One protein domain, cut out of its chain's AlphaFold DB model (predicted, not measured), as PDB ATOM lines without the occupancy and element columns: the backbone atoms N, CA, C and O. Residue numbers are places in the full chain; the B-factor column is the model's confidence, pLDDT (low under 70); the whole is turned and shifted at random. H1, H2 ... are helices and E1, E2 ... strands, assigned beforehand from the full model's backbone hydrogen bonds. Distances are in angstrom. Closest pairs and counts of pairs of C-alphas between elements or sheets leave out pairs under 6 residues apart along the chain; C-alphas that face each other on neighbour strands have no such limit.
ATOM      1  N   GLN A 249     -16.185 -20.582   1.884       81.44
ATOM      2  CA  GLN A 249     -14.953 -21.008   1.237       81.44
ATOM      3  C   GLN A 249     -14.772 -20.263  -0.073       81.44
ATOM      4  O   GLN A 249     -15.702 -20.113  -0.871       81.44
ATOM      5  N   TRP A 250     -13.539 -19.821  -0.298       87.00
ATOM      6  CA  TRP A 250     -13.114 -19.316  -1.590       87.00
ATOM      7  C   TRP A 250     -12.935 -20.495  -2.538       87.00
ATOM      8  O   TRP A 250     -12.054 -21.333  -2.371       87.00
ATOM      9  N   THR A 251     -13.806 -20.554  -3.531       84.50
ATOM     10  CA  THR A 251     -13.770 -21.527  -4.619       84.50
ATOM     11  C   THR A 251     -13.276 -20.844  -5.884       84.50
ATOM     12  O   THR A 251     -13.302 -19.617  -5.983       84.50
ATOM     13  N   ASN A 252     -12.821 -21.618  -6.870       82.25
ATOM     14  CA  ASN A 252     -12.412 -21.081  -8.172       82.25
ATOM     15  C   ASN A 252     -11.415 -19.917  -8.053       82.25
ATOM     16  O   ASN A 252     -11.552 -18.919  -8.756       82.25
ATOM     17  N   VAL A 253     -10.446 -20.023  -7.135       84.50
ATOM     18  CA  VAL A 253      -9.373 -19.034  -6.999       84.50
ATOM     19  C   VAL A 253      -8.536 -19.073  -8.271       84.50
ATOM     20  O   VAL A 253      -7.690 -19.946  -8.460       84.50
ATOM     21  N   VAL A 254      -8.809 -18.137  -9.170       83.56
ATOM     22  CA  VAL A 254      -8.123 -18.001 -10.446       83.56
ATOM     23  C   VAL A 254      -7.041 -16.945 -10.340       83.56
ATOM     24  O   VAL A 254      -7.233 -15.863  -9.788       83.56
ATOM     25  N   LYS A 255      -5.883 -17.258 -10.917       80.19
ATOM     26  CA  LYS A 255      -4.817 -16.291 -11.150       80.19
ATOM     27  C   LYS A 255      -5.352 -15.217 -12.105       80.19
ATOM     28  O   LYS A 255      -5.587 -15.498 -13.275       80.19
ATOM     29  N   GLY A 256      -5.589 -14.017 -11.595       70.50
ATOM     30  CA  GLY A 256      -6.212 -12.919 -12.325       70.50
ATOM     31  C   GLY A 256      -5.210 -11.863 -12.781       70.50
ATOM     32  O   GLY A 256      -4.014 -12.131 -12.984       70.50
ATOM     33  N   ARG A 257      -5.746 -10.655 -12.976       67.31
ATOM     34  CA  ARG A 257      -5.006  -9.538 -13.550       67.31
ATOM     35  C   ARG A 257      -3.954  -8.973 -12.605       67.31
ATOM     36  O   ARG A 257      -4.004  -9.180 -11.396       67.31
ATOM     37  N   CYS A 258      -3.033  -8.192 -13.136       58.03
ATOM     38  CA  CYS A 258      -2.139  -7.405 -12.297       58.03
ATOM     39  C   CYS A 258      -2.825  -6.128 -11.821       58.03
ATOM     40  O   CYS A 258      -3.300  -5.330 -12.626       58.03
ATOM     41  N   SER A 259      -2.907  -5.950 -10.507       53.72
ATOM     42  CA  SER A 259      -3.410  -4.722  -9.873       53.72
ATOM     43  C   SER A 259      -2.356  -3.627  -9.844       53.72
ATOM     44  O   SER A 259      -2.700  -2.450  -9.965       53.72
ATOM     45  N   ASP A 260      -1.106  -4.040  -9.674       48.84
ATOM     46  CA  ASP A 260       0.102  -3.239  -9.742       48.84
ATOM     47  C   ASP A 260       1.256  -4.173 -10.132       48.84
ATOM     48  O   ASP A 260       1.127  -5.400 -10.189       48.84
ATOM     49  N   SER A 261       2.388  -3.617 -10.504       50.12
ATOM     50  CA  SER A 261       3.586  -4.418 -10.676       50.12
ATOM     51  C   SER A 261       3.961  -5.133  -9.385       50.12
ATOM     52  O   SER A 261       3.682  -4.658  -8.290       50.12
ATOM     53  N   GLY A 262       4.551  -6.318  -9.507       51.72
ATOM     54  CA  GLY A 262       4.818  -7.206  -8.383       51.72
ATOM     55  C   GLY A 262       3.560  -7.710  -7.673       51.72
ATOM     56  O   GLY A 262       3.691  -8.457  -6.712       51.72
ATOM     57  N   ARG A 263       2.348  -7.327  -8.104       59.47
ATOM     58  CA  ARG A 263       1.102  -7.609  -7.396       59.47
ATOM     59  C   ARG A 263       0.045  -8.181  -8.327       59.47
ATOM     60  O   ARG A 263      -0.436  -7.535  -9.260       59.47
ATOM     61  N   ARG A 264      -0.326  -9.429  -8.066       71.06
ATOM     62  CA  ARG A 264      -1.368 -10.118  -8.812       71.06
ATOM     63  C   ARG A 264      -2.632 -10.226  -8.012       71.06
ATOM     64  O   ARG A 264      -2.616 -10.757  -6.907       71.06
ATOM     65  N   ILE A 265      -3.728  -9.841  -8.644       77.31
ATOM     66  CA  ILE A 265      -5.050 -10.208  -8.186       77.31
ATOM     67  C   ILE A 265      -5.256 -11.681  -8.503       77.31
ATOM     68  O   ILE A 265      -5.289 -12.078  -9.663       77.31
ATOM     69  N   PHE A 266      -5.434 -12.494  -7.480       83.94
ATOM     70  CA  PHE A 266      -6.144 -13.754  -7.584       83.94
ATOM     71  C   PHE A 266      -7.608 -13.469  -7.289       83.94
ATOM     72  O   PHE A 266      -7.914 -12.774  -6.329       83.94
ATOM     73  N   SER A 267      -8.514 -13.971  -8.112       85.75
ATOM     74  CA  SER A 267      -9.947 -13.797  -7.899       85.75
ATOM     75  C   SER A 267     -10.530 -15.125  -7.460       85.75
ATOM     76  O   SER A 267     -10.459 -16.094  -8.204       85.75
ATOM     77  N   GLY A 268     -11.077 -15.191  -6.254       88.06
ATOM     78  CA  GLY A 268     -11.865 -16.327  -5.789       88.06
ATOM     79  C   GLY A 268     -13.345 -15.988  -5.823       88.06
ATOM     80  O   GLY A 268     -13.723 -14.851  -5.549       88.06
ATOM     81  N   LYS A 269     -14.188 -16.975  -6.108       88.62
ATOM     82  CA  LYS A 269     -15.626 -16.882  -5.861       88.62
ATOM     83  C   LYS A 269     -15.932 -17.351  -4.452       88.62
ATOM     84  O   LYS A 269     -15.592 -18.477  -4.083       88.62
ATOM     85  N   LEU A 270     -16.575 -16.498  -3.668       86.81
ATOM     86  CA  LEU A 270     -17.036 -16.869  -2.345       86.81
ATOM     87  C   LEU A 270     -18.287 -17.723  -2.486       86.81
ATOM     88  O   LEU A 270     -19.323 -17.231  -2.930       86.81
ATOM     89  N   ASN A 271     -18.203 -18.991  -2.096       79.00
ATOM     90  CA  ASN A 271     -19.405 -19.796  -1.984       79.00
ATOM     91  C   ASN A 271     -20.166 -19.367  -0.720       79.00
ATOM     92  O   ASN A 271     -19.701 -19.601   0.400       79.00
ATOM     93  N   ILE A 272     -21.316 -18.723  -0.926       75.12
ATOM     94  CA  ILE A 272     -22.262 -18.331   0.126       75.12
ATOM     95  C   ILE A 272     -23.589 -19.095   0.025       75.12
ATOM     96  O   ILE A 272     -24.529 -18.761   0.741       75.12
ATOM     97  N   ASP A 273     -23.686 -20.120  -0.829       66.50
ATOM     98  CA  ASP A 273     -24.951 -20.805  -1.144       66.50
ATOM     99  C   ASP A 273     -25.574 -21.462   0.102       66.50
ATOM    100  O   ASP A 273     -26.790 -21.488   0.257       66.50
ATOM    101  N   ASN A 274     -24.744 -21.895   1.058       58.97
ATOM    102  CA  ASN A 274     -25.190 -22.445   2.348       58.97
ATOM    103  C   ASN A 274     -25.620 -21.373   3.378       58.97
ATOM    104  O   ASN A 274     -26.004 -21.715   4.499       58.97
ATOM    105  N   LEU A 275     -25.491 -20.085   3.037       60.44
ATOM    106  CA  LEU A 275     -25.629 -18.922   3.930       60.44
ATOM    107  C   LEU A 275     -26.590 -17.848   3.387       60.44
ATOM    108  O   LEU A 275     -26.893 -16.892   4.104       60.44
ATOM    109  N   ALA A 276     -27.086 -17.996   2.153       56.00
ATOM    110  CA  ALA A 276     -27.975 -17.032   1.500       56.00
ATOM    111  C   ALA A 276     -29.300 -16.821   2.266       56.00
ATOM    112  O   ALA A 276     -29.802 -15.699   2.324       56.00
ATOM    113  N   ASP A 277     -29.798 -17.853   2.955       54.03
ATOM    114  CA  ASP A 277     -31.033 -17.807   3.758       54.03
ATOM    115  C   ASP A 277     -30.843 -17.193   5.168       54.03
ATOM    116  O   ASP A 277     -31.778 -17.138   5.969       54.03
ATOM    117  N   ALA A 278     -29.633 -16.725   5.501       55.84
ATOM    118  CA  ALA A 278     -29.260 -16.205   6.825       55.84
ATOM    119  C   ALA A 278     -29.124 -14.672   6.899       55.84
ATOM    120  O   ALA A 278     -28.702 -14.135   7.922       55.84
ATOM    121  N   GLY A 279     -29.396 -13.954   5.803       56.56
ATOM    122  CA  GLY A 279     -29.155 -12.506   5.725       56.56
ATOM    123  C   GLY A 279     -27.669 -12.113   5.709       56.56
ATOM    124  O   GLY A 279     -27.341 -10.933   5.852       56.56
ATOM    125  N   LEU A 280     -26.750 -13.071   5.522       67.50
ATOM    126  CA  LEU A 280     -25.322 -12.796   5.380       67.50
ATOM    127  C   LEU A 280     -25.062 -12.199   3.991       67.50
ATOM    128  O   LEU A 280     -25.051 -12.903   2.982       67.50
ATOM    129  N   THR A 281     -24.862 -10.883   3.922       73.50
ATOM    130  CA  THR A 281     -24.537 -10.225   2.651       73.50
ATOM    131  C   THR A 281     -23.178 -10.701   2.141       73.50
ATOM    132  O   THR A 281     -22.256 -10.944   2.926       73.50
ATOM    133  N   PHE A 282     -23.016 -10.768   0.815       76.62
ATOM    134  CA  PHE A 282     -21.717 -11.059   0.205       76.62
ATOM    135  C   PHE A 282     -20.610 -10.145   0.753       76.62
ATOM    136  O   PHE A 282     -19.513 -10.610   1.037       76.62
ATOM    137  N   ALA A 283     -20.904  -8.856   0.957       72.12
ATOM    138  CA  ALA A 283     -19.938  -7.891   1.474       72.12
ATOM    139  C   ALA A 283     -19.398  -8.288   2.860       72.12
ATOM    140  O   ALA A 283     -18.185  -8.265   3.070       72.12
ATOM    141  N   LYS A 284     -20.286  -8.702   3.776       73.75
ATOM    142  CA  LYS A 284     -19.907  -9.157   5.119       73.75
ATOM    143  C   LYS A 284     -19.115 -10.462   5.060       73.75
ATOM    144  O   LYS A 284     -18.016 -10.544   5.598       73.75
ATOM    145  N   ALA A 285     -19.635 -11.447   4.327       77.38
ATOM    146  CA  ALA A 285     -18.983 -12.738   4.144       77.38
ATOM    147  C   ALA A 285     -17.569 -12.583   3.548       77.38
ATOM    148  O   ALA A 285     -16.608 -13.168   4.041       77.38
ATOM    149  N   CYS A 286     -17.418 -11.740   2.526       80.19
ATOM    150  CA  CYS A 286     -16.144 -11.472   1.869       80.19
ATOM    151  C   CYS A 286     -15.114 -10.840   2.816       80.19
ATOM    152  O   CYS A 286     -13.951 -11.236   2.789       80.19
ATOM    153  N   ALA A 287     -15.527  -9.918   3.692       72.12
ATOM    154  CA  ALA A 287     -14.631  -9.264   4.648       72.12
ATOM    155  C   ALA A 287     -14.142 -10.189   5.781       72.12
ATOM    156  O   ALA A 287     -13.083  -9.941   6.354       72.12
ATOM    157  N   GLU A 288     -14.885 -11.254   6.091       75.50
ATOM    158  CA  GLU A 288     -14.605 -12.162   7.216       75.50
ATOM    159  C   GLU A 288     -13.951 -13.489   6.787       75.50
ATOM    160  O   GLU A 288     -13.495 -14.261   7.631       75.50
ATOM    161  N   THR A 289     -13.902 -13.784   5.484       81.81
ATOM    162  CA  THR A 289     -13.397 -15.072   4.985       81.81
ATOM    163  C   THR A 289     -11.938 -14.969   4.560       81.81
ATOM    164  O   THR A 289     -11.626 -14.393   3.517       81.81
ATOM    165  N   GLY A 290     -11.040 -15.595   5.317       82.75
ATOM    166  CA  GLY A 290      -9.647 -15.760   4.910       82.75
ATOM    167  C   GLY A 290      -9.476 -16.724   3.737       82.75
ATOM    168  O   GLY A 290     -10.319 -17.583   3.489       82.75
ATOM    169  N   ALA A 291      -8.366 -16.602   3.020       83.75
ATOM    170  CA  ALA A 291      -7.977 -17.545   1.978       83.75
ATOM    171  C   ALA A 291      -6.502 -17.875   2.115       83.75
ATOM    172  O   ALA A 291      -5.699 -17.015   2.465       83.75
ATOM    173  N   THR A 292      -6.134 -19.100   1.770       85.50
ATOM    174  CA  THR A 292      -4.739 -19.393   1.449       85.50
ATOM    175  C   THR A 292      -4.616 -19.347  -0.059       85.50
ATOM    176  O   THR A 292      -5.255 -20.131  -0.759       85.50
ATOM    177  N   ILE A 293      -3.851 -18.384  -0.560       82.38
ATOM    178  CA  ILE A 293      -3.585 -18.270  -1.987       82.38
ATOM    179  C   ILE A 293      -2.220 -18.880  -2.244       82.38
ATOM    180  O   ILE A 293      -1.205 -18.400  -1.738       82.38
ATOM    181  N   HIS A 294      -2.210 -19.938  -3.044       76.88
ATOM    182  CA  HIS A 294      -0.990 -20.579  -3.508       76.88
ATOM    183  C   HIS A 294      -0.321 -19.668  -4.546       76.88
ATOM    184  O   HIS A 294      -0.671 -19.664  -5.729       76.88
ATOM    185  N   GLY A 295       0.586 -18.815  -4.069       61.81
ATOM    186  CA  GLY A 295       1.325 -17.859  -4.877       61.81
ATOM    187  C   GLY A 295       2.663 -18.421  -5.372       61.81
ATOM    188  O   GLY A 295       3.145 -19.439  -4.878       61.81
ATOM    189  N   PRO A 296       3.332 -17.737  -6.316       52.38
ATOM    190  CA  PRO A 296       4.652 -18.147  -6.814       52.38
ATOM    191  C   PRO A 296       5.750 -18.160  -5.738       52.38
ATOM    192  O   PRO A 296       6.774 -18.810  -5.915       52.38
ATOM    193  N   SER A 297       5.537 -17.428  -4.641       53.25
ATOM    194  CA  SER A 297       6.458 -17.301  -3.504       53.25
ATOM    195  C   SER A 297       6.073 -18.207  -2.322       53.25
ATOM    196  O   SER A 297       6.623 -18.048  -1.236       53.25
ATOM    197  N   GLY A 298       5.122 -19.127  -2.521       65.75
ATOM    198  CA  GLY A 298       4.550 -19.988  -1.487       65.75
ATOM    199  C   GLY A 298       3.115 -19.616  -1.109       65.75
ATOM    200  O   GLY A 298       2.482 -18.751  -1.722       65.75
ATOM    201  N   ASP A 299       2.608 -20.301  -0.089       75.12
ATOM    202  CA  ASP A 299       1.252 -20.134   0.424       75.12
ATOM    203  C   ASP A 299       1.146 -18.828   1.204       75.12
ATOM    204  O   ASP A 299       1.796 -18.640   2.233       75.12
ATOM    205  N   ILE A 300       0.312 -17.914   0.716       73.75
ATOM    206  CA  ILE A 300       0.034 -16.659   1.406       73.75
ATOM    207  C   ILE A 300      -1.318 -16.792   2.086       73.75
ATOM    208  O   ILE A 300      -2.360 -16.875   1.431       73.75
ATOM    209  N   ALA A 301      -1.287 -16.806   3.415       78.81
ATOM    210  CA  ALA A 301      -2.482 -16.763   4.235       78.81
ATOM    211  C   ALA A 301      -3.001 -15.324   4.303       78.81
ATOM    212  O   ALA A 301      -2.440 -14.455   4.970       78.81
ATOM    213  N   PHE A 302      -4.108 -15.081   3.623       73.00
ATOM    214  CA  PHE A 302      -4.895 -13.876   3.772       73.00
ATOM    215  C   PHE A 302      -5.907 -14.089   4.884       73.00
ATOM    216  O   PHE A 302      -6.714 -15.015   4.831       73.00
ATOM    217  N   LYS A 303      -5.939 -13.172   5.854       75.75
ATOM    218  CA  LYS A 303      -7.063 -13.098   6.799       75.75
ATOM    219  C   LYS A 303      -8.382 -12.745   6.086       75.75
ATOM    220  O   LYS A 303      -9.439 -13.021   6.633       75.75
ATOM    221  N   ARG A 304      -8.299 -12.139   4.890       73.38
ATOM    222  CA  ARG A 304      -9.409 -11.694   4.022       73.38
ATOM    223  C   ARG A 304      -8.899 -11.203   2.653       73.38
ATOM    224  O   ARG A 304      -7.713 -10.880   2.561       73.38
ATOM    225  N   PRO A 305      -9.749 -11.072   1.617       78.62
ATOM    226  CA  PRO A 305      -9.368 -10.481   0.334       78.62
ATOM    227  C   PRO A 305      -8.938  -9.015   0.457       78.62
ATOM    228  O   PRO A 305      -9.396  -8.281   1.334       78.62
ATOM    229  N   ASN A 306      -8.107  -8.566  -0.485       75.69
ATOM    230  CA  ASN A 306      -7.710  -7.165  -0.638       75.69
ATOM    231  C   ASN A 306      -8.828  -6.300  -1.222       75.69
ATOM    232  O   ASN A 306      -8.775  -5.079  -1.100       75.69
ATOM    233  N   ARG A 307      -9.813  -6.903  -1.895       74.69
ATOM    234  CA  ARG A 307     -10.989  -6.206  -2.419       74.69
ATOM    235  C   ARG A 307     -12.146  -7.178  -2.624       74.69
ATOM    236  O   ARG A 307     -11.953  -8.283  -3.111       74.69
ATOM    237  N   CYS A 308     -13.357  -6.735  -2.310       75.12
ATOM    238  CA  CYS A 308     -14.591  -7.448  -2.632       75.12
ATOM    239  C   CYS A 308     -15.231  -6.799  -3.863       75.12
ATOM    240  O   CYS A 308     -15.560  -5.608  -3.845       75.12
ATOM    241  N   THR A 309     -15.386  -7.562  -4.939       75.69
ATOM    242  CA  THR A 309     -16.070  -7.164  -6.169       75.69
ATOM    243  C   THR A 309     -17.389  -7.930  -6.268       75.69
ATOM    244  O   THR A 309     -17.430  -9.154  -6.372       75.69
ATOM    245  N   ALA A 310     -18.500  -7.196  -6.173       64.06
ATOM    246  CA  ALA A 310     -19.835  -7.777  -6.285       64.06
ATOM    247  C   ALA A 310     -20.010  -8.499  -7.642       64.06
ATOM    248  O   ALA A 310     -19.449  -8.039  -8.641       64.06
ATOM    249  N   PRO A 311     -20.797  -9.590  -7.710       66.62
ATOM    250  CA  PRO A 311     -21.692 -10.094  -6.661       66.62
ATOM    251  C   PRO A 311     -21.079 -11.130  -5.705       66.62
ATOM    252  O   PRO A 311     -21.642 -11.329  -4.637       66.62
ATOM    253  N   ASP A 312     -19.977 -11.787  -6.069       82.06
ATOM    254  CA  ASP A 312     -19.463 -12.975  -5.364       82.06
ATOM    255  C   ASP A 312     -17.926 -13.097  -5.364       82.06
ATOM    256  O   ASP A 312     -17.382 -14.125  -4.962       82.06
ATOM    257  N   THR A 313     -17.198 -12.079  -5.832       85.44
ATOM    258  CA  THR A 313     -15.765 -12.196  -6.129       85.44
ATOM    259  C   THR A 313     -14.889 -11.487  -5.096       85.44
ATOM    260  O   THR A 313     -15.058 -10.310  -4.788       85.44
ATOM    261  N   GLY A 314     -13.910 -12.204  -4.555       83.31
ATOM    262  CA  GLY A 314     -12.848 -11.667  -3.711       83.31
ATOM    263  C   GLY A 314     -11.556 -11.593  -4.505       83.31
ATOM    264  O   GLY A 314     -11.122 -12.586  -5.081       83.31
ATOM    265  N   GLU A 315     -10.949 -10.419  -4.544       85.75
ATOM    266  CA  GLU A 315      -9.646 -10.170  -5.142       85.75
ATOM    267  C   GLU A 315      -8.576 -10.193  -4.039       85.75
ATOM    268  O   GLU A 315      -8.610  -9.397  -3.100       85.75
ATOM    269  N   PHE A 316      -7.622 -11.111  -4.154       80.88
ATOM    270  CA  PHE A 316      -6.464 -11.266  -3.281       80.88
ATOM    271  C   PHE A 316      -5.236 -10.778  -4.011       80.88
ATOM    272  O   PHE A 316      -4.871 -11.305  -5.057       80.88
ATOM    273  N   GLU A 317      -4.593  -9.773  -3.460       74.81
ATOM    274  CA  GLU A 317      -3.409  -9.180  -4.028       74.81
ATOM    275  C   GLU A 317      -2.180  -9.875  -3.449       74.81
ATOM    276  O   GLU A 317      -1.722  -9.603  -2.341       74.81
ATOM    277  N   VAL A 318      -1.667 -10.825  -4.214       69.31
ATOM    278  CA  VAL A 318      -0.473 -11.594  -3.891       69.31
ATOM    279  C   VAL A 318       0.733 -10.900  -4.485       69.31
ATOM    280  O   VAL A 318       0.701 -10.488  -5.646       69.31
ATOM    281  N   PHE A 319       1.825 -10.842  -3.721       60.19
ATOM    282  CA  PHE A 319       3.112 -10.527  -4.316       60.19
ATOM    283  C   PHE A 319       3.474 -11.616  -5.335       60.19
ATOM    284  O   PHE A 319       3.805 -12.751  -4.988       60.19
ATOM    285  N   ASP A 320       3.380 -11.269  -6.609       57.47
ATOM    286  CA  ASP A 320       3.744 -12.104  -7.739       57.47
ATOM    287  C   ASP A 320       4.724 -11.290  -8.572       57.47
ATOM    288  O   ASP A 320       4.335 -10.387  -9.314       57.47
TER     289      ASP A 320
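Overview. This is residues 249 to 320 of the 921 residues of the protein "Sphingolipid ceramide N-deacylase" of Janthinobacterium sp. CG23_2 (UniProt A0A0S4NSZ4). A strongly twisted sheet of four strands, E1 to E2 to E6 to E5, is covered on one face by the small hairpin E3 and E4 toward one end and by the short helix H1 toward the other. The two sheets make a sandwich, two sheets face to face, with best planes 42 degrees apart and strands crossed at 52 degrees; the loop from E2 to H1 reaches one far end of the long axis at Asp 277. The printed part has 72 residues, with six named strands and one named helix in the order E1, E2, H1, E3, E4, E5, E6, and its class is mostly strand. Both sheets are antiparallel. The whole is compact, with a radius of gyration of the C-alphas of 12.0 A, and only just elongated, spanning 39 by 19 by 17 A.

Along the chain. In the larger sheet, E1 is residues 249 to 260, 25.7 A long, beginning at C-alpha 249 (-14.953, -21.008, 1.237) and bending by 80 degrees at residue 252. E2 is residues 263 to 271, 24.5 A. E6 is residues 313 to 319, 19.0 A, ending at C-alpha 319 (3.112, -10.527, -4.316). E5 is residues 307 to 309, 6.4 A. In the smaller sheet, E3 is residues 291 to 295, 11.6 A, and E4 residues 298 to 302, 12.4 A. H1 is residues 282 to 288, 10.0 A, beginning at C-alpha 282 (-21.717, -11.059, 0.205).

Arrangement. E1 and E2 form an antiparallel hairpin, with N 254 and O 267 within hydrogen-bond range at 2.8 A. E2 and E6 are antiparallel neighbours, with N 266 and O 316 at 2.8 A. E5 and E6 form a hairpin, with N 309 and O 313 at 2.8 A. E1 and E5 are the edge strands. E3 and E4 form the third hairpin, with N 293 and O 300 at 2.9 A. Between the sheets, the closest C-alphas of E3 and E6 are those of Gly 295 and Val 318, 6.6 A apart. H1 is on the larger sheet at a height over the sheet of 8.2 A; it lies over E6 and runs along the strands, at 25 degrees to E6 on the local plane. The closest C-alphas of H1 and E5 are those of Cys 286 and Cys 308, 6.2 A apart. Every O i to N i+4 pair of H1 is within hydrogen-bond range. E4 is apart from E1, E2, E5 and H1.

Size, cuts and confidence. The two C-alphas farthest apart are those of Ser 261 and Asp 277, 39.8 A. The printed part has no cut and no long link; E2 to H1 is short and the other links are tight. The mean pLDDT of the printed part is 72.5, and 24 residues are under 70: 257 to 263, 273 to 280, 295 to 298, 310 to 311 and 318 to 320.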